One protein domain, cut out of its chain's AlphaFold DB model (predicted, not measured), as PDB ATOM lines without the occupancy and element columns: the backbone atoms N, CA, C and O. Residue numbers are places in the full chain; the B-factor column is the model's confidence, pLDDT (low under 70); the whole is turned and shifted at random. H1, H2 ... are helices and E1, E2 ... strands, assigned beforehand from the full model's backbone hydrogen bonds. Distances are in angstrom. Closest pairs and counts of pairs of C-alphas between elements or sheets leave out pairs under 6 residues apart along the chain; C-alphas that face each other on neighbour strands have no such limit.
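What this domain is: This is residues 75 to 224 of the 238 residues of an uncharacterized protein of Planctomycetaceae bacterium (UniProt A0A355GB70). One twisted sheet of six strands is the wall of this domain, with H2 and H4 packed together across one of its faces and H5 on the same side next to H4. H1 stands beside the strands, H3 sits at the E6 edge, and H6 ends the printed part away from the sheet. The printed part has 150 residues, in the order H1 E1 E2 H2 H3 E3 E4 E5 E6 H4 H5 H6; the sheet runs E2 E1 E3 E4 E5 E6, all antiparallel. The class is mixed, helices and strands; the whole is compact, with a radius of gyration of the C-alphas of 14.2 A and spans of 37 by 36 by 30 A.

Where its parts are: Begin with E3, residues 152 to 160: from C-alpha 152 at (180.244, 168.377, 210.914) it runs 24.6 A. Beside it find E1, residues 95 to 102, 20.2 A, and E4, residues 167 to 172, 16.5 A. E2 is residues 110 to 114, E5 175 to 178 and E6 187 to 190. H4, residues 192 to 205, runs 19.9 A to C-alpha 205 at (183.914, 163.219, 230.502). H2 is residues 117 to 126, 14.1 A, and H1 84 to 92, 13.8 A. H3 is residues 136 to 139, H5 212 to 218 and H6 221 to 224, which ends at (193.327, 187.018, 212.980).

How they stand to each other: Look for N 112 and O 100 at 3.0 A between E2 and E1, N 99 and O 157 at 2.8 A between E1 and E3, and N 156 and O 169 at 2.8 A between E3 and E4. N 170 and O 177, 2.8 A, join the hairpin E4 and E5; N 176 and O 189, 2.9 A, the hairpin E5 and E6. E3 E4 E5 E6 form a meander, each strand the antiparallel neighbour of the one before. E2, H2 H3, E3 form a split strand-helix-strand unit, two strands running the same way with E1 between them; its crossover is right-handed. H2 lies over E1 at a height over the sheet of 8.5 A. H4, at 9.4 A on the same face, runs across the strands, 88 degrees to E3 on the local plane. H2 and H4 touch at Ala 126 and Leu 194, whose C-alphas are 4.8 A apart, with a shallow tilt of 24 degrees, opposite ways. H4 and H5 touch, closest C-alphas Ala 195 and Ile 215, 5.4 A. H1 stands only just at the sheet's level, height 3.6 A, and H3 only grazes the sheet. In H2, H4 and H5 every O i to N i+4 pair is within hydrogen-bond range, in H1 3 of 5; H3 and H6 are too short for one.

The domain as a whole: The C-alphas of Ile 140 and Lys 207, the two farthest apart, are 38.1 A from each other. The printed part has no cut. The link from H3 to E3, residues 140 to 151, is long. The mean pLDDT of the printed part is 70.3; 61 residues are under 70, among them residues 75 to 93 and 135 to 151.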
ATOM      1  N   TYR A  75     168.419 166.901 214.163       36.47
ATOM      2  CA  TYR A  75     167.710 167.870 214.991       36.47
ATOM      3  C   TYR A  75     167.419 169.112 214.145       36.47
ATOM      4  O   TYR A  75     168.332 169.815 213.698       36.47
ATOM      5  N   TYR A  76     166.137 169.343 213.887       33.94
ATOM      6  CA  TYR A  76     165.637 170.543 213.235       33.94
ATOM      7  C   TYR A  76     165.169 171.532 214.291       33.94
ATOM      8  O   TYR A  76     164.359 171.191 215.149       33.94
ATOM      9  N   LEU A  77     165.663 172.760 214.197       32.62
ATOM     10  CA  LEU A  77     165.150 173.868 214.986       32.62
ATOM     11  C   LEU A  77     163.932 174.493 214.286       32.62
ATOM     12  O   LEU A  77     163.915 174.574 213.046       32.62
ATOM     13  N   PRO A  78     162.916 174.928 215.054       31.94
ATOM     14  CA  PRO A  78     161.841 175.783 214.569       31.94
ATOM     15  C   PRO A  78     162.367 176.958 213.739       31.94
ATOM     16  O   PRO A  78     163.377 177.577 214.072       31.94
ATOM     17  N   GLY A  79     161.655 177.271 212.654       32.31
ATOM     18  CA  GLY A  79     162.053 178.233 211.622       32.31
ATOM     19  C   GLY A  79     162.280 179.675 212.084       32.31
ATOM     20  O   GLY A  79     162.770 180.459 211.272       32.31
ATOM     21  N   ASP A  80     162.031 179.994 213.355       35.16
ATOM     22  CA  ASP A  80     161.991 181.354 213.904       35.16
ATOM     23  C   ASP A  80     163.037 181.605 215.020       35.16
ATOM     24  O   ASP A  80     163.099 182.700 215.569       35.16
ATOM     25  N   LEU A  81     163.901 180.631 215.346       37.19
ATOM     26  CA  LEU A  81     164.837 180.705 216.491       37.19
ATOM     27  C   LEU A  81     166.244 181.269 216.175       37.19
ATOM     28  O   LEU A  81     167.164 181.130 216.976       37.19
ATOM     29  N   SER A  82     166.455 181.906 215.019       43.62
ATOM     30  CA  SER A  82     167.787 182.393 214.612       43.62
ATOM     31  C   SER A  82     168.027 183.853 214.981       43.62
ATOM     32  O   SER A  82     168.008 184.735 214.115       43.62
ATOM     33  N   ASP A  83     168.276 184.125 216.250       53.94
ATOM     34  CA  ASP A  83     168.692 185.467 216.620       53.94
ATOM     35  C   ASP A  83     169.854 185.437 217.609       53.94
ATOM     36  O   ASP A  83     169.825 184.741 218.624       53.94
ATOM     37  N   TRP A  84     170.888 186.229 217.315       54.91
ATOM     38  CA  TRP A  84     171.990 186.519 218.234       54.91
ATOM     39  C   TRP A  84     171.463 187.072 219.567       54.91
ATOM     40  O   TRP A  84     172.125 186.925 220.597       54.91
ATOM     41  N   SER A  85     170.252 187.650 219.560       52.38
ATOM     42  CA  SER A  85     169.517 188.047 220.761       52.38
ATOM     43  C   SER A  85     169.271 186.884 221.739       52.38
ATOM     44  O   SER A  85     169.251 187.102 222.954       52.38
ATOM     45  N   GLN A  86     169.199 185.636 221.258       53.19
ATOM     46  CA  GLN A  86     169.074 184.458 222.116       53.19
ATOM     47  C   GLN A  86     170.362 184.155 222.884       53.19
ATOM     48  O   GLN A  86     170.288 183.779 224.047       53.19
ATOM     49  N   LEU A  87     171.549 184.380 222.303       57.44
ATOM     50  CA  LEU A  87     172.813 184.245 223.041       57.44
ATOM     51  C   LEU A  87     172.960 185.312 224.134       57.44
ATOM     52  O   LEU A  87     173.511 185.021 225.194       57.44
ATOM     53  N   SER A  88     172.445 186.531 223.922       54.09
ATOM     54  CA  SER A  88     172.323 187.501 225.022       54.09
ATOM     55  C   SER A  88     171.320 187.042 226.081       54.09
ATOM     56  O   SER A  88     171.635 187.128 227.262       54.09
ATOM     57  N   PHE A  89     170.184 186.462 225.684       55.56
ATOM     58  CA  PHE A  89     169.203 185.874 226.605       55.56
ATOM     59  C   PHE A  89     169.787 184.725 227.452       55.56
ATOM     60  O   PHE A  89     169.400 184.554 228.611       55.56
ATOM     61  N   LEU A  90     170.772 183.977 226.932       57.25
ATOM     62  CA  LEU A  90     171.500 182.963 227.709       57.25
ATOM     63  C   LEU A  90     172.299 183.547 228.881       57.25
ATOM     64  O   LEU A  90     172.629 182.810 229.806       57.25
ATOM     65  N   GLN A  91     172.640 184.839 228.850       59.31
ATOM     66  CA  GLN A  91     173.352 185.496 229.952       59.31
ATOM     67  C   GLN A  91     172.428 185.761 231.145       59.31
ATOM     68  O   GLN A  91     172.902 185.809 232.281       59.31
ATOM     69  N   ASP A  92     171.123 185.863 230.892       61.91
ATOM     70  CA  ASP A  92     170.101 186.126 231.906       61.91
ATOM     71  C   ASP A  92     169.591 184.839 232.577       61.91
ATOM     72  O   ASP A  92     168.964 184.890 233.637       61.91
ATOM     73  N   HIS A  93     169.882 183.671 231.990       65.88
ATOM     74  CA  HIS A  93     169.392 182.376 232.454       65.88
ATOM     75  C   HIS A  93     170.528 181.456 232.893       65.88
ATOM     76  O   HIS A  93     171.611 181.403 232.309       65.88
ATOM     77  N   LYS A  94     170.271 180.652 233.925       80.62
ATOM     78  CA  LYS A  94     171.263 179.710 234.438       80.62
ATOM     79  C   LYS A  94     171.227 178.402 233.649       80.62
ATOM     80  O   LYS A  94     170.202 177.722 233.609       80.62
ATOM     81  N   LEU A  95     172.362 178.020 233.062       82.06
ATOM     82  CA  LEU A  95     172.510 176.722 232.401       82.06
ATOM     83  C   LEU A  95     172.401 175.590 233.437       82.06
ATOM     84  O   LEU A  95     173.166 175.543 234.404       82.06
ATOM     85  N   LYS A  96     171.450 174.681 233.221       86.56
ATOM     86  CA  LYS A  96     171.132 173.552 234.108       86.56
ATOM     87  C   LYS A  96     171.781 172.252 233.649       86.56
ATOM     88  O   LYS A  96     172.135 171.407 234.471       86.56
ATOM     89  N   GLN A  97     171.847 172.055 232.339       88.44
ATOM     90  CA  GLN A  97     172.268 170.800 231.738       88.44
ATOM     91  C   GLN A  97     172.825 171.054 230.345       88.44
ATOM     92  O   GLN A  97     172.323 171.899 229.605       88.44
ATOM     93  N   VAL A  98     173.828 170.265 229.981       87.12
ATOM     94  CA  VAL A  98     174.344 170.182 228.620       87.12
ATOM     95  C   VAL A  98     174.319 168.732 228.154       87.12
ATOM     96  O   VAL A  98     174.663 167.831 228.917       87.12
ATOM     97  N   ARG A  99     173.920 168.500 226.906       86.00
ATOM     98  CA  ARG A  99     174.102 167.223 226.215       86.00
ATOM     99  C   ARG A  99     175.021 167.431 225.022       86.00
ATOM    100  O   ARG A  99     174.814 168.355 224.239       86.00
ATOM    101  N   PHE A 100     176.023 166.579 224.890       83.12
ATOM    102  CA  PHE A 100     176.900 166.538 223.730       83.12
ATOM    103  C   PHE A 100     176.558 165.322 222.903       83.12
ATOM    104  O   PHE A 100     176.538 164.213 223.434       83.12
ATOM    105  N   PHE A 101     176.353 165.543 221.612       78.75
ATOM    106  CA  PHE A 101     176.230 164.480 220.639       78.75
ATOM    107  C   PHE A 101     177.300 164.647 219.555       78.75
ATOM    108  O   PHE A 101     177.221 165.590 218.775       78.75
ATOM    109  N   PHE A 102     178.304 163.769 219.506       76.44
ATOM    110  CA  PHE A 102     179.359 163.775 218.486       76.44
ATOM    111  C   PHE A 102     179.372 162.482 217.692       76.44
ATOM    112  O   PHE A 102     179.230 161.395 218.245       76.44
ATOM    113  N   ILE A 103     179.618 162.621 216.393       66.44
ATOM    114  CA  ILE A 103     179.804 161.500 215.466       66.44
ATOM    115  C   ILE A 103     181.302 161.287 215.170       66.44
ATOM    116  O   ILE A 103     181.717 160.164 214.905       66.44
ATOM    117  N   GLY A 104     182.135 162.327 215.324       61.47
ATOM    118  CA  GLY A 104     183.595 162.226 215.222       61.47
ATOM    119  C   GLY A 104     184.112 161.746 213.854       61.47
ATOM    120  O   GLY A 104     183.350 161.483 212.933       61.47
ATOM    121  N   ASP A 105     185.439 161.635 213.710       63.50
ATOM    122  CA  ASP A 105     186.080 161.174 212.461       63.50
ATOM    123  C   ASP A 105     186.404 159.669 212.435       63.50
ATOM    124  O   ASP A 105     186.875 159.160 211.422       63.50
ATOM    125  N   LYS A 106     186.230 158.955 213.556       57.03
ATOM    126  CA  LYS A 106     186.728 157.578 213.754       57.03
ATOM    127  C   LYS A 106     185.717 156.664 214.459       57.03
ATOM    128  O   LYS A 106     186.090 155.977 215.405       57.03
ATOM    129  N   GLU A 107     184.441 156.724 214.077       55.47
ATOM    130  CA  GLU A 107     183.351 155.897 214.655       55.47
ATOM    131  C   GLU A 107     183.142 156.070 216.178       55.47
ATOM    132  O   GLU A 107     182.422 155.310 216.818       55.47
ATOM    133  N   HIS A 108     183.755 157.090 216.785       62.53
ATOM    134  CA  HIS A 108     183.573 157.397 218.199       62.53
ATOM    135  C   HIS A 108     182.328 158.255 218.361       62.53
ATOM    136  O   HIS A 108     182.377 159.482 218.244       62.53
ATOM    137  N   HIS A 109     181.224 157.581 218.653       70.69
ATOM    138  CA  HIS A 109     179.979 158.229 219.011       70.69
ATOM    139  C   HIS A 109     180.031 158.673 220.473       70.69
ATOM    140  O   HIS A 109     180.215 157.867 221.384       70.69
ATOM    141  N   VAL A 110     179.871 159.973 220.697       74.44
ATOM    142  CA  VAL A 110     179.673 160.528 222.035       74.44
ATOM    143  C   VAL A 110     178.218 160.918 222.150       74.44
ATOM    144  O   VAL A 110     177.741 161.725 221.362       74.44
ATOM    145  N   ASP A 111     177.545 160.397 223.163       83.12
ATOM    146  CA  ASP A 111     176.262 160.910 223.621       83.12
ATOM    147  C   ASP A 111     176.312 160.980 225.145       83.12
ATOM    148  O   ASP A 111     176.227 159.964 225.836       83.12
ATOM    149  N   VAL A 112     176.566 162.176 225.675       79.94
ATOM    150  CA  VAL A 112     176.713 162.379 227.117       79.94
ATOM    151  C   VAL A 112     175.897 163.569 227.571       79.94
ATOM    152  O   VAL A 112     175.932 164.640 226.968       79.94
ATOM    153  N   THR A 113     175.192 163.384 228.680       86.50
ATOM    154  CA  THR A 113     174.465 164.445 229.368       86.50
ATOM    155  C   THR A 113     175.163 164.773 230.679       86.50
ATOM    156  O   THR A 113     175.333 163.907 231.536       86.50
ATOM    157  N   LEU A 114     175.528 166.039 230.861       86.12
ATOM    158  CA  LEU A 114     176.177 166.553 232.060       86.12
ATOM    159  C   LEU A 114     175.264 167.567 232.753       86.12
ATOM    160  O   LEU A 114     174.751 168.502 232.138       86.12
ATOM    161  N   LYS A 115     175.085 167.378 234.063       91.19
ATOM    162  CA  LYS A 115     174.344 168.280 234.967       91.19
ATOM    163  C   LYS A 115     175.259 168.914 236.023       91.19
ATOM    164  O   LYS A 115     174.790 169.526 236.978       91.19
ATOM    165  N   ASP A 116     176.569 168.724 235.876       90.81
ATOM    166  CA  ASP A 116     177.574 169.286 236.771       90.81
ATOM    167  C   ASP A 116     177.550 170.820 236.677       90.81
ATOM    168  O   ASP A 116     177.683 171.399 235.594       90.81
ATOM    169  N   GLN A 117     177.371 171.487 237.820       86.38
ATOM    170  CA  GLN A 117     177.250 172.944 237.872       86.38
ATOM    171  C   GLN A 117     178.540 173.669 237.470       86.38
ATOM    172  O   GLN A 117     178.469 174.751 236.887       86.38
ATOM    173  N   ALA A 118     179.715 173.105 237.756       87.12
ATOM    174  CA  ALA A 118     180.989 173.688 237.355       87.12
ATOM    175  C   ALA A 118     181.184 173.585 235.837       87.12
ATOM    176  O   ALA A 118     181.623 174.557 235.215       87.12
ATOM    177  N   VAL A 119     180.798 172.456 235.231       88.94
ATOM    178  CA  VAL A 119     180.780 172.285 233.767       88.94
ATOM    179  C   VAL A 119     179.817 173.281 233.123       88.94
ATOM    180  O   VAL A 119     180.214 174.027 232.226       88.94
ATOM    181  N   CYS A 120     178.584 173.363 233.627       86.94
ATOM    182  CA  CYS A 120     177.578 174.284 233.097       86.94
ATOM    183  C   CYS A 120     178.032 175.748 233.214       86.94
ATOM    184  O   CYS A 120     177.909 176.518 232.263       86.94
ATOM    185  N   ARG A 121     178.642 176.137 234.341       81.94
ATOM    186  CA  ARG A 121     179.174 177.493 234.531       81.94
ATOM    187  C   ARG A 121     180.316 177.813 233.564       81.94
ATOM    188  O   ARG A 121     180.352 178.916 233.025       81.94
ATOM    189  N   LYS A 122     181.243 176.875 233.336       86.12
ATOM    190  CA  LYS A 122     182.342 177.057 232.371       86.12
ATOM    191  C   LYS A 122     181.817 177.259 230.952       86.12
ATOM    192  O   LYS A 122     182.276 178.169 230.269       86.12
ATOM    193  N   LEU A 123     180.848 176.446 230.529       88.12
ATOM    194  CA  LEU A 123     180.227 176.572 229.209       88.12
ATOM    195  C   LEU A 123     179.468 177.888 229.056       88.12
ATOM    196  O   LEU A 123     179.663 178.576 228.061       88.12
ATOM    197  N   ALA A 124     178.671 178.277 230.054       80.81
ATOM    198  CA  ALA A 124     177.949 179.546 230.026       80.81
ATOM    199  C   ALA A 124     178.902 180.749 229.885       80.81
ATOM    200  O   ALA A 124     178.648 181.649 229.089       80.81
ATOM    201  N   LEU A 125     180.043 180.739 230.587       76.44
ATOM    202  CA  LEU A 125     181.075 181.771 230.432       76.44
ATOM    203  C   LEU A 125     181.701 181.767 229.033       76.44
ATOM    204  O   LEU A 125     181.921 182.831 228.459       76.44
ATOM    205  N   ALA A 126     181.977 180.586 228.478       80.75
ATOM    206  CA  ALA A 126     182.544 180.446 227.140       80.75
ATOM    207  C   ALA A 126     181.574 180.878 226.024       80.75
ATOM    208  O   ALA A 126     182.015 181.251 224.941       80.75
ATOM    209  N   LEU A 127     180.269 180.860 226.309       76.94
ATOM    210  CA  LEU A 127     179.202 181.325 225.428       76.94
ATOM    211  C   LEU A 127     178.901 182.825 225.567       76.94
ATOM    212  O   LEU A 127     177.952 183.320 224.963       76.94
ATOM    213  N   ASN A 128     179.702 183.577 226.325       70.06
ATOM    214  CA  ASN A 128     179.547 185.022 226.381       70.06
ATOM    215  C   ASN A 128     179.913 185.663 225.028       70.06
ATOM    216  O   ASN A 128     180.974 185.385 224.462       70.06
ATOM    217  N   ASN A 129     179.066 186.580 224.554       64.38
ATOM    218  CA  ASN A 129     179.236 187.294 223.285       64.38
ATOM    219  C   ASN A 129     180.587 188.020 223.166       64.38
ATOM    220  O   ASN A 129     181.102 188.165 222.063       64.38
ATOM    221  N   GLN A 130     181.196 188.441 224.282       63.97
ATOM    222  CA  GLN A 130     182.520 189.080 224.293       63.97
ATOM    223  C   GLN A 130     183.648 188.156 223.808       63.97
ATOM    224  O   GLN A 130     184.691 188.633 223.369       63.97
ATOM    225  N   TYR A 131     183.448 186.839 223.877       66.56
ATOM    226  CA  TYR A 131     184.420 185.829 223.455       66.56
ATOM    227  C   TYR A 131     184.079 185.202 222.102       66.56
ATOM    228  O   TYR A 131     184.672 184.182 221.732       66.56
ATOM    229  N   MET A 132     183.118 185.777 221.379       75.12
ATOM    230  CA  MET A 132     182.690 185.297 220.074       75.12
ATOM    231  C   MET A 132     183.121 186.254 218.974       75.12
ATOM    232  O   MET A 132     182.859 187.453 219.014       75.12
ATOM    233  N   PHE A 133     183.745 185.689 217.950       70.94
ATOM    234  CA  PHE A 133     183.955 186.350 216.677       70.94
ATOM    235  C   PHE A 133     182.886 185.895 215.686       70.94
ATOM    236  O   PHE A 133     182.621 184.699 215.542       70.94
ATOM    237  N   ARG A 134     182.299 186.858 214.978       70.25
ATOM    238  CA  ARG A 134     181.263 186.640 213.968       70.25
ATOM    239  C   ARG A 134     181.750 187.219 212.651       70.25
ATOM    240  O   ARG A 134     182.254 188.340 212.617       70.25
ATOM    241  N   SER A 135     181.620 186.455 211.571       64.56
ATOM    242  CA  SER A 135     181.845 187.004 210.237       64.56
ATOM    243  C   SER A 135     180.683 187.932 209.874       64.56
ATOM    244  O   SER A 135     179.539 187.661 210.228       64.56
ATOM    245  N   ALA A 136     180.958 189.010 209.136       57.12
ATOM    246  CA  ALA A 136     179.938 190.007 208.784       57.12
ATOM    247  C   ALA A 136     178.723 189.400 208.052       57.12
ATOM    248  O   ALA A 136     177.598 189.863 208.204       57.12
ATOM    249  N   VAL A 137     178.932 188.316 207.298       57.41
ATOM    250  CA  VAL A 137     177.854 187.573 206.626       57.41
ATOM    251  C   VAL A 137     176.895 186.884 207.603       57.41
ATOM    252  O   VAL A 137     175.729 186.713 207.265       57.41
ATOM    253  N   SER A 138     177.347 186.541 208.811       55.22
ATOM    254  CA  SER A 138     176.505 185.963 209.864       55.22
ATOM    255  C   SER A 138     175.640 187.006 210.589       55.22
ATOM    256  O   SER A 138     174.651 186.637 211.226       55.22
ATOM    257  N   ASP A 139     175.995 188.293 210.504       48.56
ATOM    258  CA  ASP A 139     175.215 189.403 211.076       48.56
ATOM    259  C   ASP A 139     174.101 189.880 210.122       48.56
ATOM    260  O   ASP A 139     173.087 190.405 210.569       48.56
ATOM    261  N   ILE A 140     174.264 189.671 208.809       41.22
ATOM    262  CA  ILE A 140     173.311 190.106 207.764       41.22
ATOM    263  C   ILE A 140     172.138 189.116 207.607       41.22
ATOM    264  O   ILE A 140     171.107 189.446 207.022       41.22
ATOM    265  N   GLY A 141     172.260 187.909 208.158       43.62
ATOM    266  CA  GLY A 141     171.194 186.915 208.183       43.62
ATOM    267  C   GLY A 141     171.726 185.496 208.055       43.62
ATOM    268  O   GLY A 141     172.916 185.225 208.213       43.62
ATOM    269  N   ARG A 142     170.822 184.559 207.777       49.19
ATOM    270  CA  ARG A 142     171.186 183.161 207.569       49.19
ATOM    271  C   ARG A 142     171.915 183.007 206.229       49.19
ATOM    272  O   ARG A 142     171.327 183.240 205.177       49.19
ATOM    273  N   GLY A 143     173.181 182.594 206.259       42.72
ATOM    274  CA  GLY A 143     173.976 182.398 205.045       42.72
ATOM    275  C   GLY A 143     173.470 181.227 204.191       42.72
ATOM    276  O   GLY A 143     173.173 180.144 204.709       42.72
ATOM    277  N   GLY A 144     173.376 181.434 202.875       37.94
ATOM    278  CA  GLY A 144     173.216 180.368 201.883       37.94
ATOM    279  C   GLY A 144     174.573 179.743 201.558       37.94
ATOM    280  O   GLY A 144     175.515 180.458 201.234       37.94
ATOM    281  N   GLY A 145     174.672 178.419 201.675       41.66
ATOM    282  CA  GLY A 145     175.915 177.663 201.519       41.66
ATOM    283  C   GLY A 145     176.076 176.674 202.666       41.66
ATOM    284  O   GLY A 145     176.350 177.053 203.803       41.66
ATOM    285  N   SER A 146     175.843 175.393 202.395       36.53
ATOM    286  CA  SER A 146     176.142 174.337 203.356       36.53
ATOM    287  C   SER A 146     177.617 173.986 203.258       36.53
ATOM    288  O   SER A 146     178.090 173.616 202.186       36.53
ATOM    289  N   TYR A 147     178.332 173.975 204.379       43.50
ATOM    290  CA  TYR A 147     179.465 173.063 204.459       43.50
ATOM    291  C   TYR A 147     178.907 171.640 204.348       43.50
ATOM    292  O   TYR A 147     177.961 171.294 205.067       43.50
ATOM    293  N   GLY A 148     179.436 170.850 203.410       40.16
ATOM    294  CA  GLY A 148     179.032 169.456 203.228       40.16
ATOM    295  C   GLY A 148     179.158 168.660 204.533       40.16
ATOM    296  O   GLY A 148     179.922 169.035 205.426       40.16
ATOM    297  N   GLY A 149     178.420 167.549 204.652       45.00
ATOM    298  CA  GLY A 149     178.347 166.738 205.880       45.00
ATOM    299  C   GLY A 149     179.705 166.365 206.498       45.00
ATOM    300  O   GLY A 149     179.801 166.233 207.713       45.00
ATOM    301  N   GLY A 150     180.781 166.312 205.701       52.81
ATOM    302  CA  GLY A 150     182.147 166.032 206.162       52.81
ATOM    303  C   GLY A 150     182.798 167.098 207.061       52.81
ATOM    304  O   GLY A 150     183.845 166.827 207.654       52.81
ATOM    305  N   ALA A 151     182.206 168.291 207.184       64.69
ATOM    306  CA  ALA A 151     182.677 169.334 208.100       64.69
ATOM    307  C   ALA A 151     182.061 169.230 209.504       64.69
ATOM    308  O   ALA A 151     182.535 169.894 210.425       64.69
ATOM    309  N   CYS A 152     181.004 168.436 209.675       73.44
ATOM    310  CA  CYS A 152     180.244 168.377 210.914       73.44
ATOM    311  C   CYS A 152     180.858 167.389 211.912       73.44
ATOM    312  O   CYS A 152     181.237 166.285 211.532       73.44
ATOM    313  N   LEU A 153     180.948 167.780 213.184       77.69
ATOM    314  CA  LEU A 153     181.457 166.926 214.262       77.69
ATOM    315  C   LEU A 153     180.343 166.467 215.205       77.69
ATOM    316  O   LEU A 153     180.389 165.334 215.686       77.69
ATOM    317  N   GLY A 154     179.353 167.325 215.463       77.31
ATOM    318  CA  GLY A 154     178.309 167.054 216.445       77.31
ATOM    319  C   GLY A 154     177.436 168.260 216.787       77.31
ATOM    320  O   GLY A 154     177.520 169.306 216.145       77.31
ATOM    321  N   VAL A 155     176.604 168.116 217.814       80.56
ATOM    322  CA  VAL A 155     175.824 169.196 218.430       80.56
ATOM    323  C   VAL A 155     176.054 169.250 219.933       80.56
ATOM    324  O   VAL A 155     176.328 168.244 220.588       80.56
ATOM    325  N   MET A 156     175.878 170.442 220.484       84.12
ATOM    326  CA  MET A 156     175.721 170.683 221.908       84.12
ATOM    327  C   MET A 156     174.322 171.240 222.157       84.12
ATOM    328  O   MET A 156     173.951 172.266 221.597       84.12
ATOM    329  N   GLN A 157     173.561 170.563 223.007       82.69
ATOM    330  CA  GLN A 157     172.232 170.972 223.441       82.69
ATOM    331  C   GLN A 157     172.319 171.525 224.865       82.69
ATOM    332  O   GLN A 157     172.846 170.872 225.765       82.69
ATOM    333  N   LEU A 158     171.804 172.729 225.071       81.00
ATOM    334  CA  LEU A 158     171.908 173.517 226.291       81.00
ATOM    335  C   LEU A 158     170.512 173.721 226.884       81.00
ATOM    336  O   LEU A 158     169.662 174.356 226.264       81.00
ATOM    337  N   GLN A 159     170.277 173.214 228.091       81.62
ATOM    338  CA  GLN A 159     169.020 173.415 228.812       81.62
ATOM    339  C   GLN A 159     169.207 174.439 229.927       81.62
ATOM    340  O   GLN A 159     170.028 174.246 230.830       81.62
ATOM    341  N   PHE A 160     168.388 175.485 229.914       78.31
ATOM    342  CA  PHE A 160     168.409 176.558 230.903       78.31
ATOM    343  C   PHE A 160     167.276 176.405 231.927       78.31
ATOM    344  O   PHE A 160     166.232 175.814 231.645       78.31
ATOM    345  N   GLU A 161     167.491 176.896 233.149       77.56
ATOM    346  CA  GLU A 161     166.442 176.981 234.170       77.56
ATOM    347  C   GLU A 161     165.339 177.950 233.704       77.56
ATOM    348  O   GLU A 161     165.633 179.069 233.296       77.56
ATOM    349  N   GLY A 162     164.072 177.521 233.757       66.56
ATOM    350  CA  GLY A 162     162.921 178.359 233.385       66.56
ATOM    351  C   GLY A 162     162.678 178.525 231.881       66.56
ATOM    352  O   GLY A 162     161.710 179.178 231.507       66.56
ATOM    353  N   VAL A 163     163.506 177.912 231.029       66.19
ATOM    354  CA  VAL A 163     163.341 177.917 229.570       66.19
ATOM    355  C   VAL A 163     162.824 176.554 229.128       66.19
ATOM    356  O   VAL A 163     163.394 175.527 229.505       66.19
ATOM    357  N   GLU A 164     161.733 176.543 228.367       64.88
ATOM    358  CA  GLU A 164     161.081 175.311 227.911       64.88
ATOM    359  C   GLU A 164     161.891 174.628 226.802       64.88
ATOM    360  O   GLU A 164     162.209 173.442 226.904       64.88
ATOM    361  N   GLU A 165     162.317 175.392 225.794       64.00
ATOM    362  CA  GLU A 165     163.067 174.866 224.655       64.00
ATOM    363  C   GLU A 165     164.594 174.927 224.877       64.00
ATOM    364  O   GLU A 165     165.130 175.948 225.321       64.00
ATOM    365  N   PRO A 166     165.335 173.846 224.571       70.69
ATOM    366  CA  PRO A 166     166.788 173.836 224.662       70.69
ATOM    367  C   PRO A 166     167.429 174.620 223.511       70.69
ATOM    368  O   PRO A 166     167.000 174.536 222.362       70.69
ATOM    369  N   VAL A 167     168.545 175.291 223.794       74.38
ATOM    370  CA  VAL A 167     169.363 175.931 222.757       74.38
ATOM    371  C   VAL A 167     170.331 174.917 222.165       74.38
ATOM    372  O   VAL A 167     171.035 174.223 222.896       74.38
ATOM    373  N   ILE A 168     170.391 174.835 220.839       75.44
ATOM    374  CA  ILE A 168     171.265 173.898 220.130       75.44
ATOM    375  C   ILE A 168     172.367 174.670 219.410       75.44
ATOM    376  O   ILE A 168     172.111 175.636 218.696       75.44
ATOM    377  N   ILE A 169     173.602 174.209 219.593       79.31
ATOM    378  CA  ILE A 169     174.794 174.721 218.926       79.31
ATOM    379  C   ILE A 169     175.405 173.596 218.099       79.31
ATOM    380  O   ILE A 169     175.812 172.562 218.632       79.31
ATOM    381  N   GLY A 170     175.488 173.801 216.789       79.38
ATOM    382  CA  GLY A 170     176.218 172.926 215.881       79.38
ATOM    383  C   GLY A 170     177.727 173.069 216.071       79.38
ATOM    384  O   GLY A 170     178.248 174.178 216.190       79.38
ATOM    385  N   ILE A 171     178.435 171.943 216.071       82.56
ATOM    386  CA  ILE A 171     179.886 171.865 216.235       82.56
ATOM    387  C   ILE A 171     180.475 171.283 214.959       82.56
ATOM    388  O   ILE A 171     180.167 170.156 214.564       82.56
ATOM    389  N   ALA A 172     181.359 172.041 214.322       81.44
ATOM    390  CA  ALA A 172     182.034 171.630 213.103       81.44
ATOM    391  C   ALA A 172     183.542 171.808 213.198       81.44
ATOM    392  O   ALA A 172     184.059 172.548 214.032       81.44
ATOM    393  N   LYS A 173     184.258 171.164 212.276       83.88
ATOM    394  CA  LYS A 173     185.722 171.229 212.133       83.88
ATOM    395  C   LYS A 173     186.256 172.646 211.942       83.88
ATOM    396  O   LYS A 173     187.445 172.880 212.086       83.88
ATOM    397  N   ILE A 174     185.381 173.574 211.573       81.12
ATOM    398  CA  ILE A 174     185.718 174.914 211.099       81.12
ATOM    399  C   ILE A 174     185.135 176.034 211.963       81.12
ATOM    400  O   ILE A 174     185.459 177.192 211.727       81.12
ATOM    401  N   GLY A 175     184.264 175.728 212.924       84.50
ATOM    402  CA  GLY A 175     183.489 176.740 213.634       84.50
ATOM    403  C   GLY A 175     182.279 176.165 214.352       84.50
ATOM    404  O   GLY A 175     182.075 174.949 214.393       84.50
ATOM    405  N   PHE A 176     181.479 177.073 214.897       82.94
ATOM    406  CA  PHE A 176     180.217 176.774 215.556       82.94
ATOM    407  C   PHE A 176     179.059 177.386 214.781       82.94
ATOM    408  O   PHE A 176     179.218 178.407 214.107       82.94
ATOM    409  N   PHE A 177     177.888 176.773 214.911       78.44
ATOM    410  CA  PHE A 177     176.676 177.242 214.262       78.44
ATOM    411  C   PHE A 177     175.549 177.387 215.268       78.44
ATOM    412  O   PHE A 177     175.339 176.510 216.103       78.44
ATOM    413  N   LEU A 178     174.809 178.480 215.148       71.56
ATOM    414  CA  LEU A 178     173.456 178.569 215.670       71.56
ATOM    415  C   LEU A 178     172.490 178.111 214.578       71.56
ATOM    416  O   LEU A 178     172.791 178.233 213.383       71.56
ATOM    417  N   ASP A 179     171.320 177.650 215.000       58.88
ATOM    418  CA  ASP A 179     170.299 177.077 214.127       58.88
ATOM    419  C   ASP A 179     170.653 175.640 213.644       58.88
ATOM    420  O   ASP A 179     171.326 174.879 214.347       58.88
ATOM    421  N   ARG A 180     170.093 175.192 212.516       49.09
ATOM    422  CA  ARG A 180     170.090 173.788 212.056       49.09
ATOM    423  C   ARG A 180     171.474 173.115 212.027       49.09
ATOM    424  O   ARG A 180     172.457 173.674 211.540       49.09
ATOM    425  N   PHE A 181     171.513 171.837 212.423       41.09
ATOM    426  CA  PHE A 181     172.713 170.980 212.388       41.09
ATOM    427  C   PHE A 181     173.287 170.776 210.967       41.09
ATOM    428  O   PHE A 181     174.494 170.614 210.789       41.09
ATOM    429  N   TYR A 182     172.437 170.823 209.936       40.72
ATOM    430  CA  TYR A 182     172.781 170.571 208.534       40.72
ATOM    431  C   TYR A 182     171.929 171.439 207.579       40.72
ATOM    432  O   TYR A 182     170.944 172.044 207.997       40.72
ATOM    433  N   GLY A 183     172.315 171.525 206.298       40.28
ATOM    434  CA  GLY A 183     171.653 172.361 205.280       40.28
ATOM    435  C   GLY A 183     172.176 173.802 205.165       40.28
ATOM    436  O   GLY A 183     173.156 174.176 205.814       40.28
ATOM    437  N   SER A 184     171.567 174.592 204.284       44.66
ATOM    438  CA  SER A 184     171.761 176.045 204.197       44.66
ATOM    439  C   SER A 184     171.001 176.757 205.326       44.66
ATOM    440  O   SER A 184     170.220 176.126 206.030       44.66
ATOM    441  N   THR A 185     171.246 178.058 205.501       54.69
ATOM    442  CA  THR A 185     170.607 178.939 206.491       54.69
ATOM    443  C   THR A 185     171.107 178.785 207.937       54.69
ATOM    444  O   THR A 185     170.339 178.440 208.831       54.69
ATOM    445  N   ARG A 186     172.393 179.071 208.179       62.09
ATOM    446  CA  ARG A 186     173.011 179.022 209.521       62.09
ATOM    447  C   ARG A 186     173.703 180.335 209.874       62.09
ATOM    448  O   ARG A 186     174.104 181.083 208.980       62.09
ATOM    449  N   GLN A 187     173.874 180.578 211.170       68.38
ATOM    450  CA  GLN A 187     174.693 181.670 211.697       68.38
ATOM    451  C   GLN A 187     175.992 181.102 212.262       68.38
ATOM    452  O   GLN A 187     175.981 180.347 213.231       68.38
ATOM    453  N   THR A 188     177.115 181.450 211.636       77.00
ATOM    454  CA  THR A 188     178.434 180.933 212.017       77.00
ATOM    455  C   THR A 188     179.109 181.868 213.007       77.00
ATOM    456  O   THR A 188     179.152 183.082 212.779       77.00
ATOM    457  N   PHE A 189     179.708 181.302 214.051       78.31
ATOM    458  CA  PHE A 189     180.627 182.011 214.934       78.31
ATOM    459  C   PHE A 189     181.858 181.175 215.269       78.31
ATOM    460  O   PHE A 189     181.907 179.955 215.088       78.31
ATOM    461  N   HIS A 190     182.859 181.868 215.791       81.69
ATOM    462  CA  HIS A 190     184.107 181.305 216.269       81.69
ATOM    463  C   HIS A 190     184.323 181.746 217.712       81.69
ATOM    464  O   HIS A 190     184.035 182.886 218.073       81.69
ATOM    465  N   SER A 191     184.838 180.852 218.549       83.81
ATOM    466  CA  SER A 191     185.182 181.184 219.927       83.81
ATOM    467  C   SER A 191     186.308 180.292 220.419       83.81
ATOM    468  O   SER A 191     186.153 179.078 220.556       83.81
ATOM    469  N   LYS A 192     187.451 180.914 220.728       82.38
ATOM    470  CA  LYS A 192     188.599 180.220 221.322       82.38
ATOM    471  C   LYS A 192     188.248 179.636 222.688       82.38
ATOM    472  O   LYS A 192     188.626 178.511 222.992       82.38
ATOM    473  N   TYR A 193     187.511 180.393 223.499       80.38
ATOM    474  CA  TYR A 193     187.098 179.954 224.829       80.38
ATOM    475  C   TYR A 193     186.179 178.737 224.744       80.38
ATOM    476  O   TYR A 193     186.424 177.754 225.440       80.38
ATOM    477  N   LEU A 194     185.185 178.764 223.849       88.44
ATOM    478  CA  LEU A 194     184.294 177.623 223.653       88.44
ATOM    479  C   LEU A 194     185.042 176.401 223.119       88.44
ATOM    480  O   LEU A 194     184.850 175.317 223.655       88.44
ATOM    481  N   ALA A 195     185.930 176.569 222.135       87.44
ATOM    482  CA  ALA A 195     186.714 175.468 221.572       87.44
ATOM    483  C   ALA A 195     187.584 174.766 222.630       87.44
ATOM    484  O   ALA A 195     187.596 173.539 222.716       87.44
ATOM    485  N   VAL A 196     188.269 175.540 223.479       85.62
ATOM    486  CA  VAL A 196     189.130 175.008 224.548       85.62
ATOM    487  C   VAL A 196     188.309 174.334 225.648       85.62
ATOM    488  O   VAL A 196     188.650 173.236 226.081       85.62
ATOM    489  N   VAL A 197     187.219 174.964 226.099       89.19
ATOM    490  CA  VAL A 197     186.346 174.396 227.140       89.19
ATOM    491  C   VAL A 197     185.670 173.118 226.649       89.19
ATOM    492  O   VAL A 197     185.598 172.144 227.390       89.19
ATOM    493  N   LEU A 198     185.217 173.098 225.396       91.81
ATOM    494  CA  LEU A 198     184.646 171.916 224.765       91.81
ATOM    495  C   LEU A 198     185.662 170.769 224.704       91.81
ATOM    496  O   LEU A 198     185.318 169.651 225.075       91.81
ATOM    497  N   ALA A 199     186.903 171.043 224.288       91.31
ATOM    498  CA  ALA A 199     187.972 170.044 224.268       91.31
ATOM    499  C   ALA A 199     188.212 169.445 225.660       91.31
ATOM    500  O   ALA A 199     188.188 168.226 225.807       91.31
ATOM    501  N   ASP A 200     188.355 170.304 226.675       90.94
ATOM    502  CA  ASP A 200     188.577 169.902 228.071       90.94
ATOM    503  C   ASP A 200     187.430 169.033 228.606       90.94
ATOM    504  O   ASP A 200     187.658 168.030 229.281       90.94
ATOM    505  N   ILE A 201     186.180 169.397 228.300       90.81
ATOM    506  CA  ILE A 201     185.001 168.647 228.748       90.81
ATOM    507  C   ILE A 201     184.917 167.292 228.050       90.81
ATOM    508  O   ILE A 201     184.687 166.285 228.721       90.81
ATOM    509  N   LEU A 202     185.098 167.248 226.728       88.38
ATOM    510  CA  LEU A 202     185.044 165.992 225.981       88.38
ATOM    511  C   LEU A 202     186.160 165.047 226.427       88.38
ATOM    512  O   LEU A 202     185.881 163.876 226.657       88.38
ATOM    513  N   GLU A 203     187.374 165.544 226.646       89.50
ATOM    514  CA  GLU A 203     188.486 164.726 227.136       89.50
ATOM    515  C   GLU A 203     188.233 164.182 228.552       89.50
ATOM    516  O   GLU A 203     188.512 163.019 228.834       89.50
ATOM    517  N   LYS A 204     187.680 165.001 229.455       89.75
ATOM    518  CA  LYS A 204     187.452 164.602 230.856       89.75
ATOM    519  C   LYS A 204     186.261 163.679 231.051       89.75
ATOM    520  O   LYS A 204     186.282 162.839 231.949       89.75
ATOM    521  N   HIS A 205     185.198 163.885 230.283       86.00
ATOM    522  CA  HIS A 205     183.914 163.219 230.502       86.00
ATOM    523  C   HIS A 205     183.598 162.158 229.447       86.00
ATOM    524  O   HIS A 205     182.582 161.473 229.555       86.00
ATOM    525  N   THR A 206     184.444 162.014 228.427       81.25
ATOM    526  CA  THR A 206     184.258 161.071 227.322       81.25
ATOM    527  C   THR A 206     185.613 160.496 226.899       81.25
ATOM    528  O   THR A 206     186.651 160.868 227.435       81.25
ATOM    529  N   LYS A 207     185.629 159.572 225.934       80.06
ATOM    530  CA  LYS A 207     186.879 159.080 225.322       80.06
ATOM    531  C   LYS A 207     187.303 159.895 224.095       80.06
ATOM    532  O   LYS A 207     188.284 159.553 223.441       80.06
ATOM    533  N   TYR A 208     186.538 160.924 223.736       83.06
ATOM    534  CA  TYR A 208     186.768 161.693 222.525       83.06
ATOM    535  C   TYR A 208     187.822 162.772 222.753       83.06
ATOM    536  O   TYR A 208     187.671 163.645 223.606       83.06
ATOM    537  N   GLN A 209     188.865 162.730 221.929       87.12
ATOM    538  CA  GLN A 209     189.896 163.754 221.867       87.12
ATOM    539  C   GLN A 209     189.706 164.571 220.594       87.12
ATOM    540  O   GLN A 209     189.751 164.041 219.482       87.12
ATOM    541  N   MET A 210     189.481 165.871 220.760       85.50
ATOM    542  CA  MET A 210     189.279 166.772 219.634       85.50
ATOM    543  C   MET A 210     190.622 167.110 218.975       85.50
ATOM    544  O   MET A 210     191.584 167.460 219.658       85.50
ATOM    545  N   ASN A 211     190.686 167.017 217.644       89.00
ATOM    546  CA  ASN A 211     191.888 167.362 216.884       89.00
ATOM    547  C   ASN A 211     192.254 168.842 217.115       89.00
ATOM    548  O   ASN A 211     191.389 169.721 217.043       89.00
ATOM    549  N   SER A 212     193.537 169.118 217.360       88.38
ATOM    550  CA  SER A 212     194.062 170.472 217.553       88.38
ATOM    551  C   SER A 212     193.756 171.391 216.371       88.38
ATOM    552  O   SER A 212     193.433 172.558 216.580       88.38
ATOM    553  N   GLU A 213     193.755 170.868 215.143       88.31
ATOM    554  CA  GLU A 213     193.392 171.629 213.943       88.31
ATOM    555  C   GLU A 213     191.954 172.166 214.007       88.31
ATOM    556  O   GLU A 213     191.685 173.289 213.573       88.31
ATOM    557  N   TYR A 214     191.029 171.395 214.589       88.38
ATOM    558  CA  TYR A 214     189.635 171.814 214.752       88.38
ATOM    559  C   TYR A 214     189.514 172.882 215.824       88.38
ATOM    560  O   TYR A 214     188.807 173.864 215.619       88.38
ATOM    561  N   ILE A 215     190.252 172.735 216.925       86.31
ATOM    562  CA  ILE A 215     190.305 173.741 217.990       86.31
ATOM    563  C   ILE A 215     190.802 175.072 217.414       86.31
ATOM    564  O   ILE A 215     190.187 176.114 217.646       86.31
ATOM    565  N   GLU A 216     191.871 175.060 216.616       83.81
ATOM    566  CA  GLU A 216     192.405 176.272 215.983       83.81
ATOM    567  C   GLU A 216     191.415 176.925 215.013       83.81
ATOM    568  O   GLU A 216     191.235 178.149 215.028       83.81
ATOM    569  N   ALA A 217     190.740 176.126 214.188       84.00
ATOM    570  CA  ALA A 217     189.757 176.632 213.239       84.00
ATOM    571  C   ALA A 217     188.501 177.184 213.942       84.00
ATOM    572  O   ALA A 217     188.061 178.298 213.648       84.00
ATOM    573  N   GLN A 218     187.976 176.469 214.940       86.06
ATOM    574  CA  GLN A 218     186.863 176.916 215.786       86.06
ATOM    575  C   GLN A 218     187.197 178.177 216.589       86.06
ATOM    576  O   GLN A 218     186.311 178.982 216.873       86.06
ATOM    577  N   SER A 219     188.477 178.391 216.906       80.56
ATOM    578  CA  SER A 219     188.966 179.617 217.547       80.56
ATOM    579  C   SER A 219     188.918 180.841 216.630       80.56
ATOM    580  O   SER A 219     189.098 181.959 217.105       80.56
ATOM    581  N   GLY A 220     188.732 180.648 215.320       71.81
ATOM    582  CA  GLY A 220     188.781 181.724 214.333       71.81
ATOM    583  C   GLY A 220     190.199 182.220 214.047       71.81
ATOM    584  O   GLY A 220     190.353 183.275 213.446       71.81
ATOM    585  N   LYS A 221     191.239 181.465 214.436       73.06
ATOM    586  CA  LYS A 221     192.662 181.833 214.293       73.06
ATOM    587  C   LYS A 221     192.997 182.346 212.884       73.06
ATOM    588  O   LYS A 221     193.646 183.376 212.736       73.06
ATOM    589  N   ARG A 222     192.438 181.701 211.854       69.81
ATOM    590  CA  ARG A 222     192.608 182.063 210.434       69.81
ATOM    591  C   ARG A 222     192.123 183.472 210.062       69.81
ATOM    592  O   ARG A 222     192.576 183.995 209.055       69.81
ATOM    593  N   TYR A 223     191.220 184.074 210.835       63.75
ATOM    594  CA  TYR A 223     190.742 185.445 210.604       63.75
ATOM    595  C   TYR A 223     191.631 186.507 211.256       63.75
ATOM    596  O   TYR A 223     191.554 187.675 210.887       63.75
ATOM    597  N   PHE A 224     192.465 186.112 212.221       65.00
ATOM    598  CA  PHE A 224     193.327 187.018 212.980       65.00
ATOM    599  C   PHE A 224     194.805 186.899 212.596       65.00
ATOM    600  O   PHE A 224     195.596 187.781 212.925       65.00
TER     601      PHE A 224